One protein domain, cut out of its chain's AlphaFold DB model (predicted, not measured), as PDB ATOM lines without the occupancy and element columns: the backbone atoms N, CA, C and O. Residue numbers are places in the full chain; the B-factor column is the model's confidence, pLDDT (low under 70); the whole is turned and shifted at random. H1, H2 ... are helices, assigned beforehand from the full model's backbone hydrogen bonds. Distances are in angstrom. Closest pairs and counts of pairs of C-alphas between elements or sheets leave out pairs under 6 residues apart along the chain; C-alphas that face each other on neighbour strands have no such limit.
ATOM      1  N   GLU A  54     167.506 124.964 139.778       59.72
ATOM      2  CA  GLU A  54     166.753 124.744 141.006       59.72
ATOM      3  C   GLU A  54     166.157 126.076 141.478       59.72
ATOM      4  O   GLU A  54     166.891 127.015 141.818       59.72
ATOM      5  N   THR A  55     164.834 126.191 141.407       62.31
ATOM      6  CA  THR A  55     164.083 127.393 141.791       62.31
ATOM      7  C   THR A  55     163.058 127.037 142.865       62.31
ATOM      8  O   THR A  55     163.180 126.024 143.541       62.31
ATOM      9  N   ILE A  56     162.041 127.874 143.076       64.94
ATOM     10  CA  ILE A  56     161.114 127.755 144.214       64.94
ATOM     11  C   ILE A  56     160.368 126.415 144.193       64.94
ATOM     12  O   ILE A  56     159.951 125.912 145.233       64.94
ATOM     13  N   THR A  57     160.201 125.827 143.007       59.81
ATOM     14  CA  THR A  57     159.612 124.498 142.816       59.81
ATOM     15  C   THR A  57     160.400 123.369 143.472       59.81
ATOM     16  O   THR A  57     159.804 122.342 143.785       59.81
ATOM     17  N   ASP A  58     161.701 123.551 143.694       64.62
ATOM     18  CA  ASP A  58     162.582 122.552 144.308       64.62
ATOM     19  C   ASP A  58     162.682 122.719 145.837       64.62
ATOM     20  O   ASP A  58     163.167 121.829 146.537       64.62
ATOM     21  N   ASP A  59     162.155 123.823 146.379       62.62
ATOM     22  CA  ASP A  59     162.316 124.191 147.791       62.62
ATOM     23  C   ASP A  59     161.320 123.499 148.724       62.62
ATOM     24  O   ASP A  59     161.547 123.402 149.935       62.62
ATOM     25  N   PHE A  60     160.179 123.054 148.197       66.62
ATOM     26  CA  PHE A  60     159.156 122.365 148.973       66.62
ATOM     27  C   PHE A  60     158.195 121.579 148.081       66.62
ATOM     28  O   PHE A  60     157.828 122.008 146.992       66.62
ATOM     29  N   GLU A  61     157.710 120.447 148.596       71.94
ATOM     30  CA  GLU A  61     156.680 119.663 147.915       71.94
ATOM     31  C   GLU A  61     155.391 120.486 147.742       71.94
ATOM     32  O   GLU A  61     154.804 120.981 148.715       71.94
ATOM     33  N   VAL A  62     154.954 120.614 146.488       72.69
ATOM     34  CA  VAL A  62     153.701 121.250 146.065       72.69
ATOM     35  C   VAL A  62     152.878 120.291 145.223       72.69
ATOM     36  O   VAL A  62     153.411 119.448 144.502       72.69
ATOM     37  N   ASP A  63     151.557 120.430 145.304       81.31
ATOM     38  CA  ASP A  63     150.648 119.713 144.420       81.31
ATOM     39  C   ASP A  63     150.816 120.147 142.948       81.31
ATOM     40  O   ASP A  63     151.348 121.215 142.634       81.31
ATOM     41  N   ALA A  64     150.352 119.301 142.026       80.44
ATOM     42  CA  ALA A  64     150.560 119.489 140.590       80.44
ATOM     43  C   ALA A  64     149.868 120.740 140.017       80.44
ATOM     44  O   ALA A  64     150.331 121.297 139.020       80.44
ATOM     45  N   ASP A  65     148.764 121.186 140.615       79.62
ATOM     46  CA  ASP A  65     148.054 122.379 140.152       79.62
ATOM     47  C   ASP A  65     148.790 123.645 140.598       79.62
ATOM     48  O   ASP A  65     148.966 124.582 139.813       79.62
ATOM     49  N   ARG A  66     149.320 123.642 141.821       78.19
ATOM     50  CA  ARG A  66     150.154 124.713 142.359       78.19
ATOM     51  C   ARG A  66     151.509 124.789 141.665       78.19
ATOM     52  O   ARG A  66     151.984 125.893 141.413       78.19
ATOM     53  N   MET A  67     152.078 123.656 141.262       82.50
ATOM     54  CA  MET A  67     153.301 123.603 140.456       82.50
ATOM     55  C   MET A  67     153.137 124.347 139.120       82.50
ATOM     56  O   MET A  67     153.950 125.209 138.802       82.50
ATOM     57  N   LYS A  68     152.027 124.140 138.396       83.06
ATOM     58  CA  LYS A  68     151.734 124.884 137.151       83.06
ATOM     59  C   LYS A  68     151.603 126.393 137.373       83.06
ATOM     60  O   LYS A  68     152.002 127.184 136.519       83.06
ATOM     61  N   ILE A  69     151.012 126.801 138.499       83.19
ATOM     62  CA  ILE A  69     150.884 128.222 138.862       83.19
ATOM     63  C   ILE A  69     152.265 128.830 139.112       83.19
ATOM     64  O   ILE A  69     152.528 129.946 138.657       83.19
ATOM     65  N   ILE A  70     153.138 128.097 139.806       85.25
ATOM     66  CA  ILE A  70     154.511 128.517 140.084       85.25
ATOM     67  C   ILE A  70     155.286 128.638 138.771       85.25
ATOM     68  O   ILE A  70     155.750 129.732 138.475       85.25
ATOM     69  N   GLU A  71     155.329 127.599 137.936       86.44
ATOM     70  CA  GLU A  71     156.039 127.616 136.645       86.44
ATOM     71  C   GLU A  71     155.619 128.795 135.758       86.44
ATOM     72  O   GLU A  71     156.460 129.507 135.199       86.44
ATOM     73  N   LYS A  72     154.306 129.040 135.656       87.88
ATOM     74  CA  LYS A  72     153.776 130.183 134.909       87.88
ATOM     75  C   LYS A  72     154.246 131.508 135.513       87.88
ATOM     76  O   LYS A  72     154.719 132.376 134.784       87.88
ATOM     77  N   SER A  73     154.129 131.651 136.831       88.81
ATOM     78  CA  SER A  73     154.535 132.871 137.534       88.81
ATOM     79  C   SER A  73     156.041 133.115 137.409       88.81
ATOM     80  O   SER A  73     156.463 134.256 137.247       88.81
ATOM     81  N   GLU A  74     156.871 132.072 137.436       89.31
ATOM     82  CA  GLU A  74     158.311 132.207 137.218       89.31
ATOM     83  C   GLU A  74     158.636 132.673 135.802       89.31
ATOM     84  O   GLU A  74     159.500 133.530 135.623       89.31
ATOM     85  N   ALA A  75     157.960 132.130 134.785       87.75
ATOM     86  CA  ALA A  75     158.160 132.555 133.404       87.75
ATOM     87  C   ALA A  75     157.820 134.044 133.220       87.75
ATOM     88  O   ALA A  75     158.620 134.787 132.648       87.75
ATOM     89  N   GLU A  76     156.689 134.488 133.773       89.69
ATOM     90  CA  GLU A  76     156.281 135.898 133.764       89.69
ATOM     91  C   GLU A  76     157.296 136.780 134.508       89.69
ATOM     92  O   GLU A  76     157.702 137.829 134.007       89.69
ATOM     93  N   MET A  77     157.777 136.343 135.676       90.25
ATOM     94  CA  MET A  77     158.757 137.105 136.454       90.25
ATOM     95  C   MET A  77     160.135 137.170 135.791       90.25
ATOM     96  O   MET A  77     160.775 138.222 135.860       90.25
ATOM     97  N   ARG A  78     160.593 136.103 135.123       90.88
ATOM     98  CA  ARG A  78     161.830 136.120 134.321       90.88
ATOM     99  C   ARG A  78     161.751 137.168 133.214       90.88
ATOM    100  O   ARG A  78     162.704 137.920 133.024       90.88
ATOM    101  N   GLU A  79     160.618 137.253 132.518       88.69
ATOM    102  CA  GLU A  79     160.406 138.253 131.468       88.69
ATOM    103  C   GLU A  79     160.359 139.676 132.046       88.69
ATOM    104  O   GLU A  79     161.123 140.543 131.617       88.69
ATOM    105  N   LEU A  80     159.527 139.909 133.066       90.06
ATOM    106  CA  LEU A  80     159.344 141.230 133.676       90.06
ATOM    107  C   LEU A  80     160.632 141.785 134.293       90.06
ATOM    108  O   LEU A  80     160.966 142.951 134.084       90.06
ATOM    109  N   LEU A  81     161.367 140.967 135.047       88.25
ATOM    110  CA  LEU A  81     162.640 141.387 135.634       88.25
ATOM    111  C   LEU A  81     163.719 141.552 134.563       88.25
ATOM    112  O   LEU A  81     164.505 142.499 134.642       88.25
ATOM    113  N   GLY A  82     163.704 140.710 133.526       89.19
ATOM    114  CA  GLY A  82     164.591 140.837 132.372       89.19
ATOM    115  C   GLY A  82     164.460 142.192 131.672       89.19
ATOM    116  O   GLY A  82     165.476 142.807 131.347       89.19
ATOM    117  N   LEU A  83     163.238 142.719 131.528       89.75
ATOM    118  CA  LEU A  83     162.993 144.069 130.988       89.75
ATOM    119  C   LEU A  83     163.621 145.183 131.842       89.75
ATOM    120  O   LEU A  83     163.968 146.241 131.319       89.75
ATOM    121  N   LEU A  84     163.784 144.946 133.143       87.00
ATOM    122  CA  LEU A  84     164.412 145.872 134.089       87.00
ATOM    123  C   LEU A  84     165.925 145.635 134.241       87.00
ATOM    124  O   LEU A  84     166.565 146.278 135.072       87.00
ATOM    125  N   GLY A  85     166.505 144.713 133.464       86.00
ATOM    126  CA  GLY A  85     167.914 144.328 133.571       86.00
ATOM    127  C   GLY A  85     168.241 143.539 134.843       86.00
ATOM    128  O   GLY A  85     169.399 143.484 135.254       86.00
ATOM    129  N   VAL A  86     167.233 142.950 135.486       86.50
ATOM    130  CA  VAL A  86     167.383 142.141 136.696       86.50
ATOM    131  C   VAL A  86     167.272 140.666 136.323       86.50
ATOM    132  O   VAL A  86     166.274 140.229 135.759       86.50
ATOM    133  N   ASN A  87     168.291 139.880 136.666       89.50
ATOM    134  CA  ASN A  87     168.263 138.439 136.456       89.50
ATOM    135  C   ASN A  87     167.480 137.753 137.587       89.50
ATOM    136  O   ASN A  87     167.868 137.827 138.753       89.50
ATOM    137  N   TYR A  88     166.370 137.100 137.237       89.19
ATOM    138  CA  TYR A  88     165.530 136.365 138.184       89.19
ATOM    139  C   TYR A  88     166.291 135.219 138.861       89.19
ATOM    140  O   TYR A  88     166.181 135.046 140.074       89.19
ATOM    141  N   ASP A  89     167.105 134.471 138.113       87.56
ATOM    142  CA  ASP A  89     167.783 133.293 138.659       87.56
ATOM    143  C   ASP A  89     168.839 133.703 139.705       87.56
ATOM    144  O   ASP A  89     168.950 133.067 140.753       87.56
ATOM    145  N   ASP A  90     169.524 134.838 139.507       86.69
ATOM    146  CA  ASP A  90     170.464 135.407 140.490       86.69
ATOM    147  C   ASP A  90     169.764 135.872 141.781       86.69
ATOM    148  O   ASP A  90     170.389 135.996 142.839       86.69
ATOM    149  N   LEU A  91     168.459 136.152 141.716       88.44
ATOM    150  CA  LEU A  91     167.674 136.537 142.885       88.44
ATOM    151  C   LEU A  91     167.143 135.343 143.665       88.44
ATOM    152  O   LEU A  91     166.970 135.495 144.874       88.44
ATOM    153  N   ILE A  92     166.844 134.227 143.000       90.19
ATOM    154  CA  ILE A  92     165.975 133.176 143.546       90.19
ATOM    155  C   ILE A  92     166.680 131.835 143.742       90.19
ATOM    156  O   ILE A  92     166.342 131.130 144.687       90.19
ATOM    157  N   ARG A  93     167.661 131.478 142.905       86.00
ATOM    158  CA  ARG A  93     168.268 130.135 142.896       86.00
ATOM    159  C   ARG A  93     168.772 129.696 144.274       86.00
ATOM    160  O   ARG A  93     169.445 130.462 144.951       86.00
ATOM    161  N   MET A  94     168.558 128.454 144.682       77.12
ATOM    162  CA  MET A  94     168.988 127.984 146.011       77.12
ATOM    163  C   MET A  94     170.437 127.479 146.057       77.12
ATOM    164  O   MET A  94     170.733 126.384 146.516       77.12
ATOM    165  N   ASP A  95     171.380 128.302 145.603       78.69
ATOM    166  CA  ASP A  95     172.796 127.944 145.428       78.69
ATOM    167  C   ASP A  95     173.747 128.576 146.462       78.69
ATOM    168  O   ASP A  95     174.925 128.798 146.161       78.69
ATOM    169  N   ASP A  96     173.238 128.942 147.647       78.81
ATOM    170  CA  ASP A  96     173.912 129.759 148.681       78.81
ATOM    171  C   ASP A  96     174.374 131.162 148.211       78.81
ATOM    172  O   ASP A  96     174.816 131.979 149.028       78.81
ATOM    173  N   LYS A  97     174.284 131.483 146.914       82.12
ATOM    174  CA  LYS A  97     174.791 132.731 146.331       82.12
ATOM    175  C   LYS A  97     173.681 133.716 146.043       82.12
ATOM    176  O   LYS A  97     173.935 134.910 146.221       82.12
ATOM    177  N   SER A  98     172.510 133.243 145.619       87.81
ATOM    178  CA  SER A  98     171.376 134.114 145.336       87.81
ATOM    179  C   SER A  98     170.935 134.887 146.573       87.81
ATOM    180  O   SER A  98     171.167 134.498 147.726       87.81
ATOM    181  N   VAL A  99     170.265 136.007 146.329       89.06
ATOM    182  CA  VAL A  99     169.772 136.852 147.415       89.06
ATOM    183  C   VAL A  99     168.728 136.116 148.259       89.06
ATOM    184  O   VAL A  99     168.748 136.240 149.484       89.06
ATOM    185  N   TYR A 100     167.864 135.318 147.628       90.50
ATOM    186  CA  TYR A 100     166.861 134.514 148.319       90.50
ATOM    187  C   TYR A 100     167.496 133.454 149.218       90.50
ATOM    188  O   TYR A 100     167.166 133.384 150.401       90.50
ATOM    189  N   ALA A 101     168.472 132.698 148.706       88.00
ATOM    190  CA  ALA A 101     169.161 131.660 149.472       88.00
ATOM    191  C   ALA A 101     169.851 132.240 150.714       88.00
ATOM    192  O   ALA A 101     169.729 131.707 151.821       88.00
ATOM    193  N   ARG A 102     170.516 133.393 150.560       87.25
ATOM    194  CA  ARG A 102     171.119 134.123 151.688       87.25
ATOM    195  C   ARG A 102     170.064 134.603 152.690       87.25
ATOM    196  O   ARG A 102     170.312 134.541 153.893       87.25
ATOM    197  N   ALA A 103     168.897 135.048 152.220       87.81
ATOM    198  CA  ALA A 103     167.798 135.466 153.087       87.81
ATOM    199  C   ALA A 103     167.243 134.284 153.900       87.81
ATOM    200  O   ALA A 103     167.149 134.384 155.122       87.81
ATOM    201  N   VAL A 104     166.957 133.149 153.255       88.69
ATOM    202  CA  VAL A 104     166.484 131.919 153.919       88.69
ATOM    203  C   VAL A 104     167.502 131.422 154.945       88.69
ATOM    204  O   VAL A 104     167.134 131.056 156.060       88.69
ATOM    205  N   LYS A 105     168.796 131.475 154.623       86.38
ATOM    206  CA  LYS A 105     169.873 131.111 155.553       86.38
ATOM    207  C   LYS A 105     169.931 132.021 156.781       86.38
ATOM    208  O   LYS A 105     170.179 131.539 157.883       86.38
ATOM    209  N   ALA A 106     169.702 133.321 156.599       85.12
ATOM    210  CA  ALA A 106     169.659 134.288 157.693       85.12
ATOM    211  C   ALA A 106     168.384 134.154 158.546       85.12
ATOM    212  O   ALA A 106     168.425 134.357 159.759       85.12
ATOM    213  N   ASN A 107     167.251 133.806 157.930       85.00
ATOM    214  CA  ASN A 107     165.981 133.583 158.612       85.00
ATOM    215  C   ASN A 107     165.209 132.409 157.980       85.00
ATOM    216  O   ASN A 107     164.442 132.619 157.036       85.00
ATOM    217  N   PRO A 108     165.331 131.191 158.544       86.06
ATOM    218  CA  PRO A 108     164.672 129.997 158.009       86.06
ATOM    219  C   PRO A 108     163.142 130.096 157.905       86.06
ATOM    220  O   PRO A 108     162.548 129.447 157.049       86.06
ATOM    221  N   ASN A 109     162.492 130.960 158.701       88.25
ATOM    222  CA  ASN A 109     161.036 131.166 158.648       88.25
ATOM    223  C   ASN A 109     160.554 131.759 157.310       88.25
ATOM    224  O   ASN A 109     159.361 131.729 157.008       88.25
ATOM    225  N   ILE A 110     161.464 132.324 156.510       88.19
ATOM    226  CA  ILE A 110     161.158 132.836 155.171       88.19
ATOM    227  C   ILE A 110     160.640 131.719 154.266       88.19
ATOM    228  O   ILE A 110     159.726 131.963 153.481       88.19
ATOM    229  N   LEU A 111     161.178 130.506 154.399       86.88
ATOM    230  CA  LEU A 111     160.780 129.376 153.566       86.88
ATOM    231  C   LEU A 111     159.309 129.011 153.809       86.88
ATOM    232  O   LEU A 111     158.533 128.890 152.862       86.88
ATOM    233  N   ASP A 112     158.892 128.965 155.076       85.06
ATOM    234  CA  ASP A 112     157.491 128.746 155.446       85.06
ATOM    235  C   ASP A 112     156.586 129.903 155.007       85.06
ATOM    236  O   ASP A 112     155.463 129.676 154.550       85.06
ATOM    237  N   TYR A 113     157.056 131.148 155.106       87.75
ATOM    238  CA  TYR A 113     156.312 132.313 154.622       87.75
ATOM    239  C   TYR A 113     156.060 132.238 153.107       87.75
ATOM    240  O   TYR A 113     154.927 132.430 152.664       87.75
ATOM    241  N   VAL A 114     157.087 131.922 152.315       88.56
ATOM    242  CA  VAL A 114     156.979 131.804 150.854       88.56
ATOM    243  C   VAL A 114     156.096 130.622 150.464       88.56
ATOM    244  O   VAL A 114     155.204 130.776 149.628       88.56
ATOM    245  N   LYS A 115     156.274 129.470 151.116       84.94
ATOM    246  CA  LYS A 115     155.462 128.268 150.888       84.94
ATOM    247  C   LYS A 115     153.972 128.508 151.128       84.94
ATOM    248  O   LYS A 115     153.127 128.003 150.386       84.94
ATOM    249  N   ASN A 116     153.629 129.278 152.156       85.88
ATOM    250  CA  ASN A 116     152.238 129.546 152.523       85.88
ATOM    251  C   ASN A 116     151.639 130.776 151.823       85.88
ATOM    252  O   ASN A 116     150.455 131.060 152.004       85.88
ATOM    253  N   ALA A 117     152.416 131.491 151.008       86.50
ATOM    254  CA  ALA A 117     151.919 132.631 150.254       86.50
ATOM    255  C   ALA A 117     150.968 132.206 149.121       86.50
ATOM    256  O   ALA A 117     151.117 131.143 148.508       86.50
ATOM    257  N   GLU A 118     150.022 133.092 148.802       86.19
ATOM    258  CA  GLU A 118     149.110 132.946 147.662       86.19
ATOM    259  C   GLU A 118     149.881 132.820 146.339       86.19
ATOM    260  O   GLU A 118     149.580 131.959 145.517       86.19
ATOM    261  N   ASN A 119     150.936 133.625 146.179       87.25
ATOM    262  CA  ASN A 119     151.889 133.509 145.083       87.25
ATOM    263  C   ASN A 119     153.318 133.346 145.642       87.25
ATOM    264  O   ASN A 119     153.953 134.351 145.986       87.25
ATOM    265  N   PRO A 120     153.831 132.104 145.732       87.69
ATOM    266  CA  PRO A 120     155.174 131.832 146.240       87.69
ATOM    267  C   PRO A 120     156.275 132.537 145.441       87.69
ATOM    268  O   PRO A 120     157.213 133.076 146.024       87.69
ATOM    269  N   VAL A 121     156.130 132.622 144.115       90.50
ATOM    270  CA  VAL A 121     157.113 133.276 143.239       90.50
ATOM    271  C   VAL A 121     157.255 134.751 143.571       90.50
ATOM    272  O   VAL A 121     158.360 135.246 143.799       90.50
ATOM    273  N   LEU A 122     156.131 135.458 143.651       90.69
ATOM    274  CA  LEU A 122     156.132 136.877 143.983       90.69
ATOM    275  C   LEU A 122     156.621 137.118 145.416       90.69
ATOM    276  O   LEU A 122     157.337 138.089 145.666       90.69
ATOM    277  N   ALA A 123     156.262 136.237 146.355       90.50
ATOM    278  CA  ALA A 123     156.719 136.317 147.736       90.50
ATOM    279  C   ALA A 123     158.245 136.176 147.841       90.50
ATOM    280  O   ALA A 123     158.877 136.997 148.510       90.50
ATOM    281  N   ALA A 124     158.838 135.208 147.143       90.94
ATOM    282  CA  ALA A 124     160.284 135.020 147.103       90.94
ATOM    283  C   ALA A 124     160.990 136.223 146.465       90.94
ATOM    284  O   ALA A 124     161.914 136.773 147.060       90.94
ATOM    285  N   VAL A 125     160.499 136.724 145.324       92.00
ATOM    286  CA  VAL A 125     161.061 137.929 144.681       92.00
ATOM    287  C   VAL A 125     160.989 139.137 145.611       92.00
ATOM    288  O   VAL A 125     161.966 139.878 145.733       92.00
ATOM    289  N   LYS A 126     159.865 139.333 146.308       91.25
ATOM    290  CA  LYS A 126     159.717 140.414 147.290       91.25
ATOM    291  C   LYS A 126     160.770 140.307 148.391       91.25
ATOM    292  O   LYS A 126     161.417 141.309 148.693       91.25
ATOM    293  N   VAL A 127     160.961 139.118 148.960       92.19
ATOM    294  CA  VAL A 127     161.989 138.876 149.983       92.19
ATOM    295  C   VAL A 127     163.380 139.174 149.430       92.19
ATOM    296  O   VAL A 127     164.128 139.923 150.058       92.19
ATOM    297  N   SER A 128     163.713 138.669 148.240       91.62
ATOM    298  CA  SER A 128     165.010 138.912 147.608       91.62
ATOM    299  C   SER A 128     165.271 140.397 147.412       91.62
ATOM    300  O   SER A 128     166.320 140.897 147.803       91.62
ATOM    301  N   LEU A 129     164.316 141.149 146.868       89.75
ATOM    302  CA  LEU A 129     164.491 142.586 146.651       89.75
ATOM    303  C   LEU A 129     164.632 143.366 147.965       89.75
ATOM    304  O   LEU A 129     165.413 144.313 148.025       89.75
ATOM    305  N   GLN A 130     163.930 142.956 149.024       89.38
ATOM    306  CA  GLN A 130     164.052 143.566 150.352       89.38
ATOM    307  C   GLN A 130     165.390 143.243 151.030       89.38
ATOM    308  O   GLN A 130     165.949 144.095 151.719       89.38
ATOM    309  N   PHE A 131     165.916 142.035 150.829       89.56
ATOM    310  CA  PHE A 131     167.169 141.583 151.433       89.56
ATOM    311  C   PHE A 131     168.411 141.989 150.624       89.56
ATOM    312  O   PHE A 131     169.510 142.066 151.173       89.56
ATOM    313  N   LYS A 132     168.262 142.299 149.332       87.94
ATOM    314  CA  LYS A 132     169.368 142.632 148.421       87.94
ATOM    315  C   LYS A 132     170.328 143.706 148.958       87.94
ATOM    316  O   LYS A 132     171.527 143.433 148.952       87.94
TER     317      LYS A 132
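AT A GLANCE: This is residues 54 to 132 of the 204 residues of an uncharacterized protein of Magnetococcales bacterium (UniProt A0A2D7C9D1). Helices H2 to H5 run round in a curved course, and the last helix, H6, comes back across it and touches each of the other five helices. The long H2 runs along one side, H3 and H4 follow each other nearly end to end and cross H6, H5 leads back to the start of H6, and the short H1 packs on H2 and on residues 120 to 124 of H6. The printed part has 79 residues with six named helices, H1 to H6 in chain order, and no named strand; its class is all helix. It is compact, with a radius of gyration of the C-alphas of 11.6 A, and rounded, spanning 30 by 29 by 19 A.

HOW THE PARTS SIT: The longest helix, H2, residues 64 to 83, touches the hub, H6, residues 120 to 132, with residues 70 to 77 alone; the closest C-alphas are those of Glu 74 and Val 121, 6.2 A apart. They run the same way at a steep tilt of 41 degrees. H1, residues 56 to 59, touches H2, with the C-alphas of Thr 57 and Met 67 closest at 6.8 A. H1 and H6 only just touch, with 3 pairs of C-alphas within 8 A, the closest being Ile 56 and Val 121 at 6.9 A. H3, residues 88 to 92, touches H2, closest at the C-alphas of Arg 78 and Tyr 88, 5.4 A apart, and touches H6, closest at those of Leu 91 and Ser 128, 5.9 A apart. H4, residues 99 to 106, touches H6 about perpendicular at 81 degrees, with the C-alphas of Tyr 100 and Ser 128 closest at 4.8 A. H5, residues 109 to 116, and H6 touch only at the corner, closest at the C-alphas of Val 114 and Pro 120, 5.0 A apart, and run opposite ways at a shallow tilt of 27 degrees. H2 is apart from H4 and H5. Every O i to N i+4 pair is within hydrogen-bond range in H2, H3, H4, H5 and H6; H1 is too short for such a pair.

IN THESE COORDINATES: H2 is 29.2 A long, from C-alpha 64 at (150.560, 119.489, 140.590) to C-alpha 83 at (162.993, 144.069, 130.988). H6 is 18.0 A long and ends at C-alpha 132, (169.368, 142.632, 148.421). H5 measures 10.8 A, H4 10.6 A, H3 6.3 A and H1 5.2 A.

THE WHOLE: The C-alphas farthest apart, of Asp 63 and Gly 85, are 32.0 A apart. The printed part has no cut. The link from H3 to H4 is short, and the other four are tight. Mean pLDDT of the printed part is 84.6; residues 54 to 60 are under 70.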